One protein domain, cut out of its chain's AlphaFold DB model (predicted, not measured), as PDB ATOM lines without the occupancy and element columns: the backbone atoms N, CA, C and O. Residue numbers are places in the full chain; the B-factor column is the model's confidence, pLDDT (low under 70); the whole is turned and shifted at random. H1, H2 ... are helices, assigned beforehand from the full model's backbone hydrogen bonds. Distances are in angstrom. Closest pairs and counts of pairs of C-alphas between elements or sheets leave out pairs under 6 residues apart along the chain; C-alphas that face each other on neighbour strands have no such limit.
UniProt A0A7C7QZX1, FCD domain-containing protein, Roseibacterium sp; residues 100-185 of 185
ATOM      1  N   HIS A 100     394.044 412.739 287.525       49.78
ATOM      2  CA  HIS A 100     393.751 412.604 288.957       49.78
ATOM      3  C   HIS A 100     392.282 412.273 289.273       49.78
ATOM      4  O   HIS A 100     392.016 411.630 290.284       49.78
ATOM      5  N   GLY A 101     391.323 412.638 288.410       55.53
ATOM      6  CA  GLY A 101     389.889 412.464 288.692       55.53
ATOM      7  C   GLY A 101     389.461 410.995 288.696       55.53
ATOM      8  O   GLY A 101     388.753 410.544 289.594       55.53
ATOM      9  N   LYS A 102     389.979 410.210 287.743       62.94
ATOM     10  CA  LYS A 102     389.770 408.754 287.707       62.94
ATOM     11  C   LYS A 102     390.467 408.044 288.870       62.94
ATOM     12  O   LYS A 102     389.896 407.124 289.439       62.94
ATOM     13  N   ARG A 103     391.676 408.477 289.247       65.06
ATOM     14  CA  ARG A 103     392.468 407.829 290.309       65.06
ATOM     15  C   ARG A 103     391.854 408.039 291.691       65.06
ATOM     16  O   ARG A 103     391.748 407.077 292.441       65.06
ATOM     17  N   MET A 104     391.383 409.251 291.990       70.81
ATOM     18  CA  MET A 104     390.695 409.539 293.254       70.81
ATOM     19  C   MET A 104     389.349 408.814 293.350       70.81
ATOM     20  O   MET A 104     389.039 408.244 294.391       70.81
ATOM     21  N   GLY A 105     388.578 408.763 292.255       69.81
ATOM     22  CA  GLY A 105     387.327 407.998 292.215       69.81
ATOM     23  C   GLY A 105     387.545 406.502 292.454       69.81
ATOM     24  O   GLY A 105     386.848 405.906 293.268       69.81
ATOM     25  N   MET A 106     388.559 405.913 291.813       77.19
ATOM     26  CA  MET A 106     388.919 404.510 292.036       77.19
ATOM     27  C   MET A 106     389.382 404.261 293.473       77.19
ATOM     28  O   MET A 106     388.927 403.301 294.077       77.19
ATOM     29  N   ALA A 107     390.213 405.139 294.046       76.44
ATOM     30  CA  ALA A 107     390.649 405.018 295.437       76.44
ATOM     31  C   ALA A 107     389.468 405.069 296.423       76.44
ATOM     32  O   ALA A 107     389.408 404.267 297.354       76.44
ATOM     33  N   ALA A 108     388.493 405.956 296.191       71.50
ATOM     34  CA  ALA A 108     387.267 406.003 296.982       71.50
ATOM     35  C   ALA A 108     386.441 404.714 296.838       71.50
ATOM     36  O   ALA A 108     385.956 404.186 297.837       71.50
ATOM     37  N   CYS A 109     386.313 404.169 295.622       76.12
ATOM     38  CA  CYS A 109     385.661 402.876 295.404       76.12
ATOM     39  C   CYS A 109     386.394 401.738 296.123       76.12
ATOM     40  O   CYS A 109     385.743 400.951 296.795       76.12
ATOM     41  N   THR A 110     387.726 401.697 296.067       82.81
ATOM     42  CA  THR A 110     388.534 400.697 296.780       82.81
ATOM     43  C   THR A 110     388.332 400.777 298.293       82.81
ATOM     44  O   THR A 110     388.131 399.751 298.937       82.81
ATOM     45  N   LEU A 111     388.319 401.983 298.870       84.50
ATOM     46  CA  LEU A 111     388.027 402.165 300.294       84.50
ATOM     47  C   LEU A 111     386.612 401.678 300.648       84.50
ATOM     48  O   LEU A 111     386.428 400.966 301.634       84.50
ATOM     49  N   LEU A 112     385.616 402.024 299.828       79.00
ATOM     50  CA  LEU A 112     384.242 401.542 300.001       79.00
ATOM     51  C   LEU A 112     384.150 400.021 299.885       79.00
ATOM     52  O   LEU A 112     383.362 399.406 300.601       79.00
ATOM     53  N   ASP A 113     384.930 399.410 299.000       80.69
ATOM     54  CA  ASP A 113     384.948 397.963 298.827       80.69
ATOM     55  C   ASP A 113     385.547 397.270 300.054       80.69
ATOM     56  O   ASP A 113     384.972 396.285 300.508       80.69
ATOM     57  N   HIS A 114     386.579 397.841 300.686       82.38
ATOM     58  CA  HIS A 114     387.076 397.351 301.977       82.38
ATOM     59  C   HIS A 114     386.008 397.397 303.078       82.38
ATOM     60  O   HIS A 114     385.780 396.394 303.756       82.38
ATOM     61  N   VAL A 115     385.278 398.511 303.207       82.56
ATOM     62  CA  VAL A 115     384.137 398.601 304.142       82.56
ATOM     63  C   VAL A 115     383.059 397.573 303.785       82.56
ATOM     64  O   VAL A 115     382.449 396.967 304.658       82.56
ATOM     65  N   ARG A 116     382.829 397.312 302.493       82.50
ATOM     66  CA  ARG A 116     381.854 396.307 302.042       82.50
ATOM     67  C   ARG A 116     382.281 394.868 302.314       82.50
ATOM     68  O   ARG A 116     381.399 394.007 302.389       82.50
ATOM     69  N   THR A 117     383.580 394.608 302.425       82.75
ATOM     70  CA  THR A 117     384.130 393.295 302.787       82.75
ATOM     71  C   THR A 117     384.140 393.032 304.288       82.75
ATOM     72  O   THR A 117     384.222 391.871 304.668       82.75
ATOM     73  N   ASP A 118     384.007 394.067 305.119       88.44
ATOM     74  CA  ASP A 118     383.936 393.935 306.574       88.44
ATOM     75  C   ASP A 118     382.771 393.024 307.011       88.44
ATOM     76  O   ASP A 118     381.635 393.148 306.537       88.44
ATOM     77  N   GLU A 119     383.052 392.081 307.911       85.94
ATOM     78  CA  GLU A 119     382.092 391.054 308.328       85.94
ATOM     79  C   GLU A 119     380.901 391.629 309.101       85.94
ATOM     80  O   GLU A 119     379.764 391.173 308.914       85.94
ATOM     81  N   VAL A 120     381.135 392.653 309.930       84.69
ATOM     82  CA  VAL A 120     380.086 393.343 310.690       84.69
ATOM     83  C   VAL A 120     379.154 394.043 309.712       84.69
ATOM     84  O   VAL A 120     377.933 393.854 309.768       84.69
ATOM     85  N   TRP A 121     379.723 394.766 308.749       82.81
ATOM     86  CA  TRP A 121     378.955 395.439 307.706       82.81
ATOM     87  C   TRP A 121     378.153 394.460 306.839       82.81
ATOM     88  O   TRP A 121     376.972 394.685 306.546       82.81
ATOM     89  N   GLN A 122     378.748 393.335 306.442       84.50
ATOM     90  CA  GLN A 122     378.030 392.298 305.701       84.50
ATOM     91  C   GLN A 122     376.888 391.686 306.516       84.50
ATOM     92  O   GLN A 122     375.814 391.435 305.963       84.50
ATOM     93  N   CYS A 123     377.093 391.459 307.815       83.69
ATOM     94  CA  CYS A 123     376.063 390.942 308.711       83.69
ATOM     95  C   CYS A 123     374.873 391.905 308.801       83.69
ATOM     96  O   CYS A 123     373.732 391.498 308.569       83.69
ATOM     97  N   GLN A 124     375.135 393.194 309.027       81.19
ATOM     98  CA  GLN A 124     374.102 394.235 309.052       81.19
ATOM     99  C   GLN A 124     373.352 394.321 307.718       81.19
ATOM    100  O   GLN A 124     372.122 394.299 307.697       81.19
ATOM    101  N   ARG A 125     374.065 394.301 306.582       82.69
ATOM    102  CA  ARG A 125     373.440 394.289 305.247       82.69
ATOM    103  C   ARG A 125     372.569 393.061 304.997       82.69
ATOM    104  O   ARG A 125     371.514 393.202 304.383       82.69
ATOM    105  N   ARG A 126     372.995 391.866 305.423       81.62
ATOM    106  CA  ARG A 126     372.187 390.640 305.291       81.62
ATOM    107  C   ARG A 126     370.910 390.733 306.122       81.62
ATOM    108  O   ARG A 126     369.848 390.383 305.621       81.62
ATOM    109  N   ARG A 127     370.991 391.266 307.346       78.69
ATOM    110  CA  ARG A 127     369.822 391.489 308.217       78.69
ATOM    111  C   ARG A 127     368.871 392.532 307.637       78.69
ATOM    112  O   ARG A 127     367.675 392.284 307.582       78.69
ATOM    113  N   ALA A 128     369.393 393.639 307.116       75.88
ATOM    114  CA  ALA A 128     368.596 394.675 306.453       75.88
ATOM    115  C   ALA A 128     367.900 394.191 305.172       75.88
ATOM    116  O   ALA A 128     366.874 394.739 304.782       75.88
ATOM    117  N   ARG A 129     368.437 393.157 304.519       76.62
ATOM    118  CA  ARG A 129     367.858 392.559 303.307       76.62
ATOM    119  C   ARG A 129     367.123 391.244 303.546       76.62
ATOM    120  O   ARG A 129     366.744 390.588 302.580       76.62
ATOM    121  N   SER A 130     366.962 390.826 304.799       73.38
ATOM    122  CA  SER A 130     366.270 389.575 305.099       73.38
ATOM    123  C   SER A 130     364.800 389.674 304.665       73.38
ATOM    124  O   SER A 130     364.235 390.760 304.751       73.38
ATOM    125  N   PRO A 131     364.138 388.587 304.240       62.72
ATOM    126  CA  PRO A 131     362.738 388.643 303.799       62.72
ATOM    127  C   PRO A 131     361.759 389.211 304.843       62.72
ATOM    128  O   PRO A 131     360.695 389.703 304.481       62.72
ATOM    129  N   GLY A 132     362.116 389.163 306.134       63.66
ATOM    130  CA  GLY A 132     361.326 389.748 307.224       63.66
ATOM    131  C   GLY A 132     361.462 391.269 307.371       63.66
ATOM    132  O   GLY A 132     360.612 391.890 307.999       63.66
ATOM    133  N   THR A 133     362.501 391.874 306.792       59.88
ATOM    134  CA  THR A 133     362.793 393.321 306.835       59.88
ATOM    135  C   THR A 133     362.668 393.966 305.452       59.88
ATOM    136  O   THR A 133     362.094 395.043 305.309       59.88
ATOM    137  N   ALA A 134     363.113 393.274 304.402       63.78
ATOM    138  CA  ALA A 134     362.949 393.669 303.013       63.78
ATOM    139  C   ALA A 134     361.550 393.305 302.508       63.78
ATOM    140  O   ALA A 134     361.314 392.243 301.928       63.78
ATOM    141  N   THR A 135     360.610 394.224 302.700       67.75
ATOM    142  CA  THR A 135     359.289 394.119 302.075       67.75
ATOM    143  C   THR A 135     359.411 394.146 300.545       67.75
ATOM    144  O   THR A 135     360.300 394.789 299.978       67.75
ATOM    145  N   SER A 136     358.485 393.489 299.840       69.56
ATOM    146  CA  SER A 136     358.391 393.571 298.371       69.56
ATOM    147  C   SER A 136     358.328 395.023 297.876       69.56
ATOM    148  O   SER A 136     358.884 395.355 296.828       69.56
ATOM    149  N   TYR A 137     357.728 395.904 298.682       69.12
ATOM    150  CA  TYR A 137     357.711 397.347 298.482       69.12
ATOM    151  C   TYR A 137     359.117 397.965 298.475       69.12
ATOM    152  O   TYR A 137     359.459 398.671 297.528       69.12
ATOM    153  N   PHE A 138     359.952 397.671 299.477       75.94
ATOM    154  CA  PHE A 138     361.322 398.186 299.560       75.94
ATOM    155  C   PHE A 138     362.172 397.768 298.350       75.94
ATOM    156  O   PHE A 138     362.841 398.601 297.734       75.94
ATOM    157  N   ASN A 139     362.081 396.497 297.948       77.12
ATOM    158  CA  ASN A 139     362.809 395.975 296.788       77.12
ATOM    159  C   ASN A 139     362.367 396.654 295.483       77.12
ATOM    160  O   ASN A 139     363.203 397.073 294.678       77.12
ATOM    161  N   GLN A 140     361.056 396.822 295.292       76.88
ATOM    162  CA  GLN A 140     360.512 397.521 294.129       76.88
ATOM    163  C   GLN A 140     360.920 399.000 294.108       76.88
ATOM    164  O   GLN A 140     361.204 399.555 293.042       76.88
ATOM    165  N   HIS A 141     360.962 399.645 295.274       76.56
ATOM    166  CA  HIS A 141     361.347 401.045 295.394       76.56
ATOM    167  C   HIS A 141     362.834 401.246 295.063       76.56
ATOM    168  O   HIS A 141     363.158 402.091 294.225       76.56
ATOM    169  N   CYS A 142     363.720 400.405 295.608       80.31
ATOM    170  CA  CYS A 142     365.144 400.401 295.258       80.31
ATOM    171  C   CYS A 142     365.354 400.191 293.752       80.31
ATOM    172  O   CYS A 142     366.129 400.912 293.120       80.31
ATOM    173  N   PHE A 143     364.627 399.247 293.145       79.19
ATOM    174  CA  PHE A 143     364.708 398.994 291.706       79.19
ATOM    175  C   PHE A 143     364.324 400.225 290.868       79.19
ATOM    176  O   PHE A 143     365.019 400.578 289.911       79.19
ATOM    177  N   ASN A 144     363.246 400.919 291.242       79.06
ATOM    178  CA  ASN A 144     362.803 402.125 290.542       79.06
ATOM    179  C   ASN A 144     363.829 403.263 290.652       79.06
ATOM    180  O   ASN A 144     364.066 403.974 289.674       79.06
ATOM    181  N   GLN A 145     364.467 403.413 291.814       82.62
ATOM    182  CA  GLN A 145     365.514 404.417 292.025       82.62
ATOM    183  C   GLN A 145     366.764 404.127 291.186       82.62
ATOM    184  O   GLN A 145     367.290 405.039 290.548       82.62
ATOM    185  N   HIS A 146     367.192 402.863 291.090       84.50
ATOM    186  CA  HIS A 146     368.270 402.470 290.174       84.50
ATOM    187  C   HIS A 146     367.956 402.851 288.723       84.50
ATOM    188  O   HIS A 146     368.817 403.394 288.030       84.50
ATOM    189  N   CYS A 147     366.718 402.623 288.273       84.44
ATOM    190  CA  CYS A 147     366.292 403.028 286.934       84.44
ATOM    191  C   CYS A 147     366.394 404.547 286.735       84.44
ATOM    192  O   CYS A 147     366.927 404.989 285.719       84.44
ATOM    193  N   ALA A 148     365.947 405.340 287.714       79.62
ATOM    194  CA  ALA A 148     366.007 406.801 287.646       79.62
ATOM    195  C   ALA A 148     367.450 407.330 287.558       79.62
ATOM    196  O   ALA A 148     367.728 408.245 286.783       79.62
ATOM    197  N   ILE A 149     368.383 406.722 288.299       80.50
ATOM    198  CA  ILE A 149     369.813 407.055 288.233       80.50
ATOM    199  C   ILE A 149     370.365 406.766 286.830       80.50
ATOM    200  O   ILE A 149     371.035 407.617 286.243       80.50
ATOM    201  N   VAL A 150     370.073 405.587 286.272       87.31
ATOM    202  CA  VAL A 150     370.546 405.188 284.934       87.31
ATOM    203  C   VAL A 150     369.972 406.097 283.849       87.31
ATOM    204  O   VAL A 150     370.723 406.543 282.981       87.31
ATOM    205  N   ASP A 151     368.677 406.409 283.908       84.88
ATOM    206  CA  ASP A 151     368.035 407.309 282.945       84.88
ATOM    207  C   ASP A 151     368.647 408.727 283.019       84.88
ATOM    208  O   ASP A 151     368.923 409.328 281.978       84.88
ATOM    209  N   ALA A 152     368.961 409.241 284.217       81.38
ATOM    210  CA  ALA A 152     369.617 410.544 284.383       81.38
ATOM    211  C   ALA A 152     371.060 410.562 283.844       81.38
ATOM    212  O   ALA A 152     371.466 411.515 283.172       81.38
ATOM    213  N   ILE A 153     371.827 409.490 284.071       81.25
ATOM    214  CA  ILE A 153     373.175 409.334 283.503       81.25
ATOM    215  C   ILE A 153     373.106 409.246 281.973       81.25
ATOM    216  O   ILE A 153     373.902 409.887 281.285       81.25
ATOM    217  N   ALA A 154     372.140 408.499 281.429       85.19
ATOM    218  CA  ALA A 154     371.934 408.384 279.987       85.19
ATOM    219  C   ALA A 154     371.572 409.735 279.346       85.19
ATOM    220  O   ALA A 154     372.020 410.028 278.237       85.19
ATOM    221  N   ALA A 155     370.826 410.579 280.064       88.31
ATOM    222  CA  ALA A 155     370.525 411.955 279.673       88.31
ATOM    223  C   ALA A 155     371.700 412.937 279.870       88.31
ATOM    224  O   ALA A 155     371.570 414.111 279.534       88.31
ATOM    225  N   ARG A 156     372.846 412.477 280.402       89.12
ATOM    226  CA  ARG A 156     373.999 413.302 280.814       89.12
ATOM    227  C   ARG A 156     373.641 414.402 281.826       89.12
ATOM    228  O   ARG A 156     374.349 415.402 281.935       89.12
ATOM    229  N   ASP A 157     372.587 414.199 282.610       84.12
ATOM    230  CA  ASP A 157     372.167 415.126 283.658       84.12
ATOM    231  C   ASP A 157     372.792 414.731 285.002       84.12
ATOM    232  O   ASP A 157     372.236 413.971 285.803       84.12
ATOM    233  N   ALA A 158     373.982 415.277 285.255       80.50
ATOM    234  CA  ALA A 158     374.728 415.021 286.482       80.50
ATOM    235  C   ALA A 158     373.993 415.502 287.745       80.50
ATOM    236  O   ALA A 158     374.159 414.905 288.810       80.50
ATOM    237  N   LYS A 159     373.177 416.562 287.657       82.62
ATOM    238  CA  LYS A 159     372.454 417.100 288.818       82.62
ATOM    239  C   LYS A 159     371.356 416.130 289.241       82.62
ATOM    240  O   LYS A 159     371.288 415.770 290.418       82.62
ATOM    241  N   THR A 160     370.553 415.679 288.281       75.06
ATOM    242  CA  THR A 160     369.457 414.736 288.529       75.06
ATOM    243  C   THR A 160     369.983 413.370 288.962       75.06
ATOM    244  O   THR A 160     369.467 412.802 289.923       75.06
ATOM    245  N   ALA A 161     371.068 412.881 288.352       77.56
ATOM    246  CA  ALA A 161     371.694 411.622 288.764       77.56
ATOM    247  C   ALA A 161     372.164 411.663 290.227       77.56
ATOM    248  O   ALA A 161     371.978 410.704 290.976       77.56
ATOM    249  N   ARG A 162     372.740 412.793 290.649       78.75
ATOM    250  CA  ARG A 162     373.240 412.972 292.013       78.75
ATOM    251  C   ARG A 162     372.104 413.034 293.037       78.75
ATOM    252  O   ARG A 162     372.205 412.378 294.062       78.75
ATOM    253  N   ILE A 163     371.012 413.740 292.732       81.62
ATOM    254  CA  ILE A 163     369.813 413.782 293.592       81.62
ATOM    255  C   ILE A 163     369.198 412.385 293.729       81.62
ATOM    256  O   ILE A 163     368.936 411.938 294.843       81.62
ATOM    257  N   ALA A 164     369.016 411.672 292.614       80.44
ATOM    258  CA  ALA A 164     368.460 410.322 292.630       80.44
ATOM    259  C   ALA A 164     369.335 409.347 293.439       80.44
ATOM    260  O   ALA A 164     368.808 408.509 294.169       80.44
ATOM    261  N   MET A 165     370.663 409.486 293.359       86.06
ATOM    262  CA  MET A 165     371.598 408.704 294.168       86.06
ATOM    263  C   MET A 165     371.500 409.045 295.660       86.06
ATOM    264  O   MET A 165     371.490 408.130 296.476       86.06
ATOM    265  N   THR A 166     371.401 410.325 296.029       85.81
ATOM    266  CA  THR A 166     371.240 410.738 297.434       85.81
ATOM    267  C   THR A 166     369.987 410.118 298.050       85.81
ATOM    268  O   THR A 166     370.093 409.426 299.057       85.81
ATOM    269  N   VAL A 167     368.839 410.256 297.380       84.75
ATOM    270  CA  VAL A 167     367.563 409.680 297.839       84.75
ATOM    271  C   VAL A 167     367.642 408.153 297.952       84.75
ATOM    272  O   VAL A 167     367.093 407.555 298.877       84.75
ATOM    273  N   HIS A 168     368.344 407.497 297.024       86.88
ATOM    274  CA  HIS A 168     368.555 406.054 297.086       86.88
ATOM    275  C   HIS A 168     369.379 405.631 298.309       86.88
ATOM    276  O   HIS A 168     369.037 404.661 298.985       86.88
ATOM    277  N   LEU A 169     370.457 406.357 298.610       87.56
ATOM    278  CA  LEU A 169     371.321 406.061 299.752       87.56
ATOM    279  C   LEU A 169     370.627 406.324 301.094       87.56
ATOM    280  O   LEU A 169     370.810 405.531 302.016       87.56
ATOM    281  N   GLU A 170     369.817 407.378 301.193       87.12
ATOM    282  CA  GLU A 170     369.007 407.682 302.383       87.12
ATOM    283  C   GLU A 170     368.040 406.535 302.694       87.12
ATOM    284  O   GLU A 170     368.047 406.007 303.804       87.12
ATOM    285  N   LEU A 171     367.314 406.047 301.685       84.50
ATOM    286  CA  LEU A 171     366.411 404.907 301.846       84.50
ATOM    287  C   LEU A 171     367.145 403.636 302.314       84.50
ATOM    288  O   LEU A 171     366.650 402.891 303.163       84.50
ATOM    289  N   LEU A 172     368.329 403.359 301.751       84.88
ATOM    290  CA  LEU A 172     369.138 402.210 302.168       84.88
ATOM    291  C   LEU A 172     369.607 402.339 303.622       84.88
ATOM    292  O   LEU A 172     369.648 401.331 304.331       84.88
ATOM    293  N   LEU A 173     369.959 403.552 304.052       85.25
ATOM    294  CA  LEU A 173     370.375 403.839 305.421       85.25
ATOM    295  C   LEU A 173     369.212 403.660 306.403       85.25
ATOM    296  O   LEU A 173     369.374 402.954 307.395       85.25
ATOM    297  N   GLU A 174     368.034 404.203 306.100       84.44
ATOM    298  CA  GLU A 174     366.824 404.049 306.923       84.44
ATOM    299  C   GLU A 174     366.439 402.574 307.110       84.44
ATOM    300  O   GLU A 174     366.153 402.115 308.222       84.44
ATOM    301  N   ASN A 175     366.485 401.792 306.030       83.25
ATOM    302  CA  ASN A 175     366.209 400.359 306.098       83.25
ATOM    303  C   ASN A 175     367.280 399.592 306.889       83.25
ATOM    304  O   ASN A 175     366.978 398.620 307.579       83.25
ATOM    305  N   MET A 176     368.538 400.023 306.816       83.44
ATOM    306  CA  MET A 176     369.595 399.432 307.629       83.44
ATOM    307  C   MET A 176     369.389 399.739 309.115       83.44
ATOM    308  O   MET A 176     369.389 398.807 309.913       83.44
ATOM    309  N   MET A 177     369.142 401.004 309.470       82.88
ATOM    310  CA  MET A 177     368.913 401.442 310.852       82.88
ATOM    311  C   MET A 177     367.693 400.763 311.482       82.88
ATOM    312  O   MET A 177     367.753 400.332 312.627       82.88
ATOM    313  N   SER A 178     366.600 400.609 310.733       80.75
ATOM    314  CA  SER A 178     365.406 399.903 311.224       80.75
ATOM    315  C   SER A 178     365.621 398.397 311.412       80.75
ATOM    316  O   SER A 178     364.992 397.790 312.277       80.75
ATOM    317  N   ALA A 179     366.524 397.783 310.645       75.00
ATOM    318  CA  ALA A 179     366.846 396.361 310.758       75.00
ATOM    319  C   ALA A 179     367.921 396.041 311.810       75.00
ATOM    320  O   ALA A 179     368.063 394.882 312.216       75.00
ATOM    321  N   THR A 180     368.700 397.036 312.235       70.44
ATOM    322  CA  THR A 180     369.723 396.901 313.274       70.44
ATOM    323  C   THR A 180     369.299 397.708 314.500       70.44
ATOM    324  O   THR A 180     369.658 398.881 314.586       70.44
ATOM    325  N   PRO A 181     368.551 397.122 315.456       58.53
ATOM    326  CA  PRO A 181     368.332 397.795 316.728       58.53
ATOM    327  C   PRO A 181     369.700 398.093 317.348       58.53
ATOM    328  O   PRO A 181     370.572 397.219 317.354       58.53
ATOM    329  N   GLU A 182     369.897 399.335 317.792       56.66
ATOM    330  CA  GLU A 182     371.112 399.775 318.473       56.66
ATOM    331  C   GLU A 182     371.495 398.743 319.537       56.66
ATOM    332  O   GLU A 182     370.743 398.479 320.476       56.66
ATOM    333  N   VAL A 183     372.684 398.156 319.399       50.06
ATOM    334  CA  VAL A 183     373.380 397.632 320.568       50.06
ATOM    335  C   VAL A 183     373.796 398.881 321.332       50.06
ATOM    336  O   VAL A 183     374.812 399.489 321.005       50.06
ATOM    337  N   GLN A 184     372.948 399.314 322.268       32.81
ATOM    338  CA  GLN A 184     373.344 400.244 323.320       32.81
ATOM    339  C   GLN A 184     374.597 399.649 323.975       32.81
ATOM    340  O   GLN A 184     374.524 398.579 324.584       32.81
ATOM    341  N   GLN A 185     375.746 400.280 323.738       35.75
ATOM    342  CA  GLN A 185     376.953 400.082 324.537       35.75
ATOM    343  C   GLN A 185     376.868 400.962 325.777       35.75
ATOM    344  O   GLN A 185     376.397 402.115 325.635       35.75
TER     345      GLN A 185
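This is residues 100 to 185 of the 185 residues of the protein "FCD domain-containing protein" of Roseibacterium sp (UniProt A0A7C7QZX1). What shape do these atoms make? The model is an open U: a helical hairpin of H3 and H4 forms one arm, H1 forms the other as a single free arm, and the short helix H2 is the base that joins them at one end. The space between H1 and the hairpin is empty. What is it built of, and how large is it? The printed part has 86 residues with four named helices, H1, H2, H3 and H4 in that order along the chain, and no named strand; its class is all helix. It is loose, with a radius of gyration of the C-alphas of 15.3 A, and spans 42 by 32 by 19 A.

What does the longest helix touch? H4, residues 158 to 179, touches H3, residues 136 to 154, with its residues 158 to 168 alone; the closest C-alphas, those of Ala 152 and Ala 161, are 5.0 A apart. The two form a helical hairpin, running opposite ways at a shallow tilt of 20 degrees. What meets the other end of H4? H2, residues 119 to 128, touches residues 175 to 179 of H4 alone and is about perpendicular to it at 90 degrees; the closest C-alphas, those of Ala 128 and Ala 179, are 4.9 A apart. H2 and H3 are apart. Where is the remaining helix? H1, residues 101 to 117, is close to H2 but not clearly touching, about perpendicular at 80 degrees, with the C-alphas of Arg 116 and Gln 122 closest at 6.6 A. H1 is apart from H3 and from H4. Do the backbones bear out the helices? In H1, H2, H3 and H4 every O i to N i+4 pair is within hydrogen-bond range.

Where does the longest helix run? H4 has 22 residues and measures 31.6 A from C-alpha 158 at (374.728, 415.021, 286.482) to C-alpha 179 at (366.846, 396.361, 310.758). How long are the others? From first to last C-alpha, H3 measures 27.2 A, H2 14.1 A and H1 24.5 A. H1 begins with C-alpha 101 at (389.889, 412.464, 288.692).

How far does it reach? The two C-alphas farthest apart, those of Ala 155 and Gln 185, the chain's last residue, are 46.9 A apart. Residues 100 to 115, of which 101 to 115 belong to H1, stand free, as do residues 117 to 122, of which 119 to 122 belong to H2. Is the backbone continuous? The printed part has no cut. The links from H1 to H2 and from H3 to H4 are tight, and the link from H2 to H3, with 7 residues between them, is short. Where is confidence low? The mean pLDDT of the printed part is 76.9, and residues 100 to 103, 105, 131 to 137 and 181 to 185 are under 70.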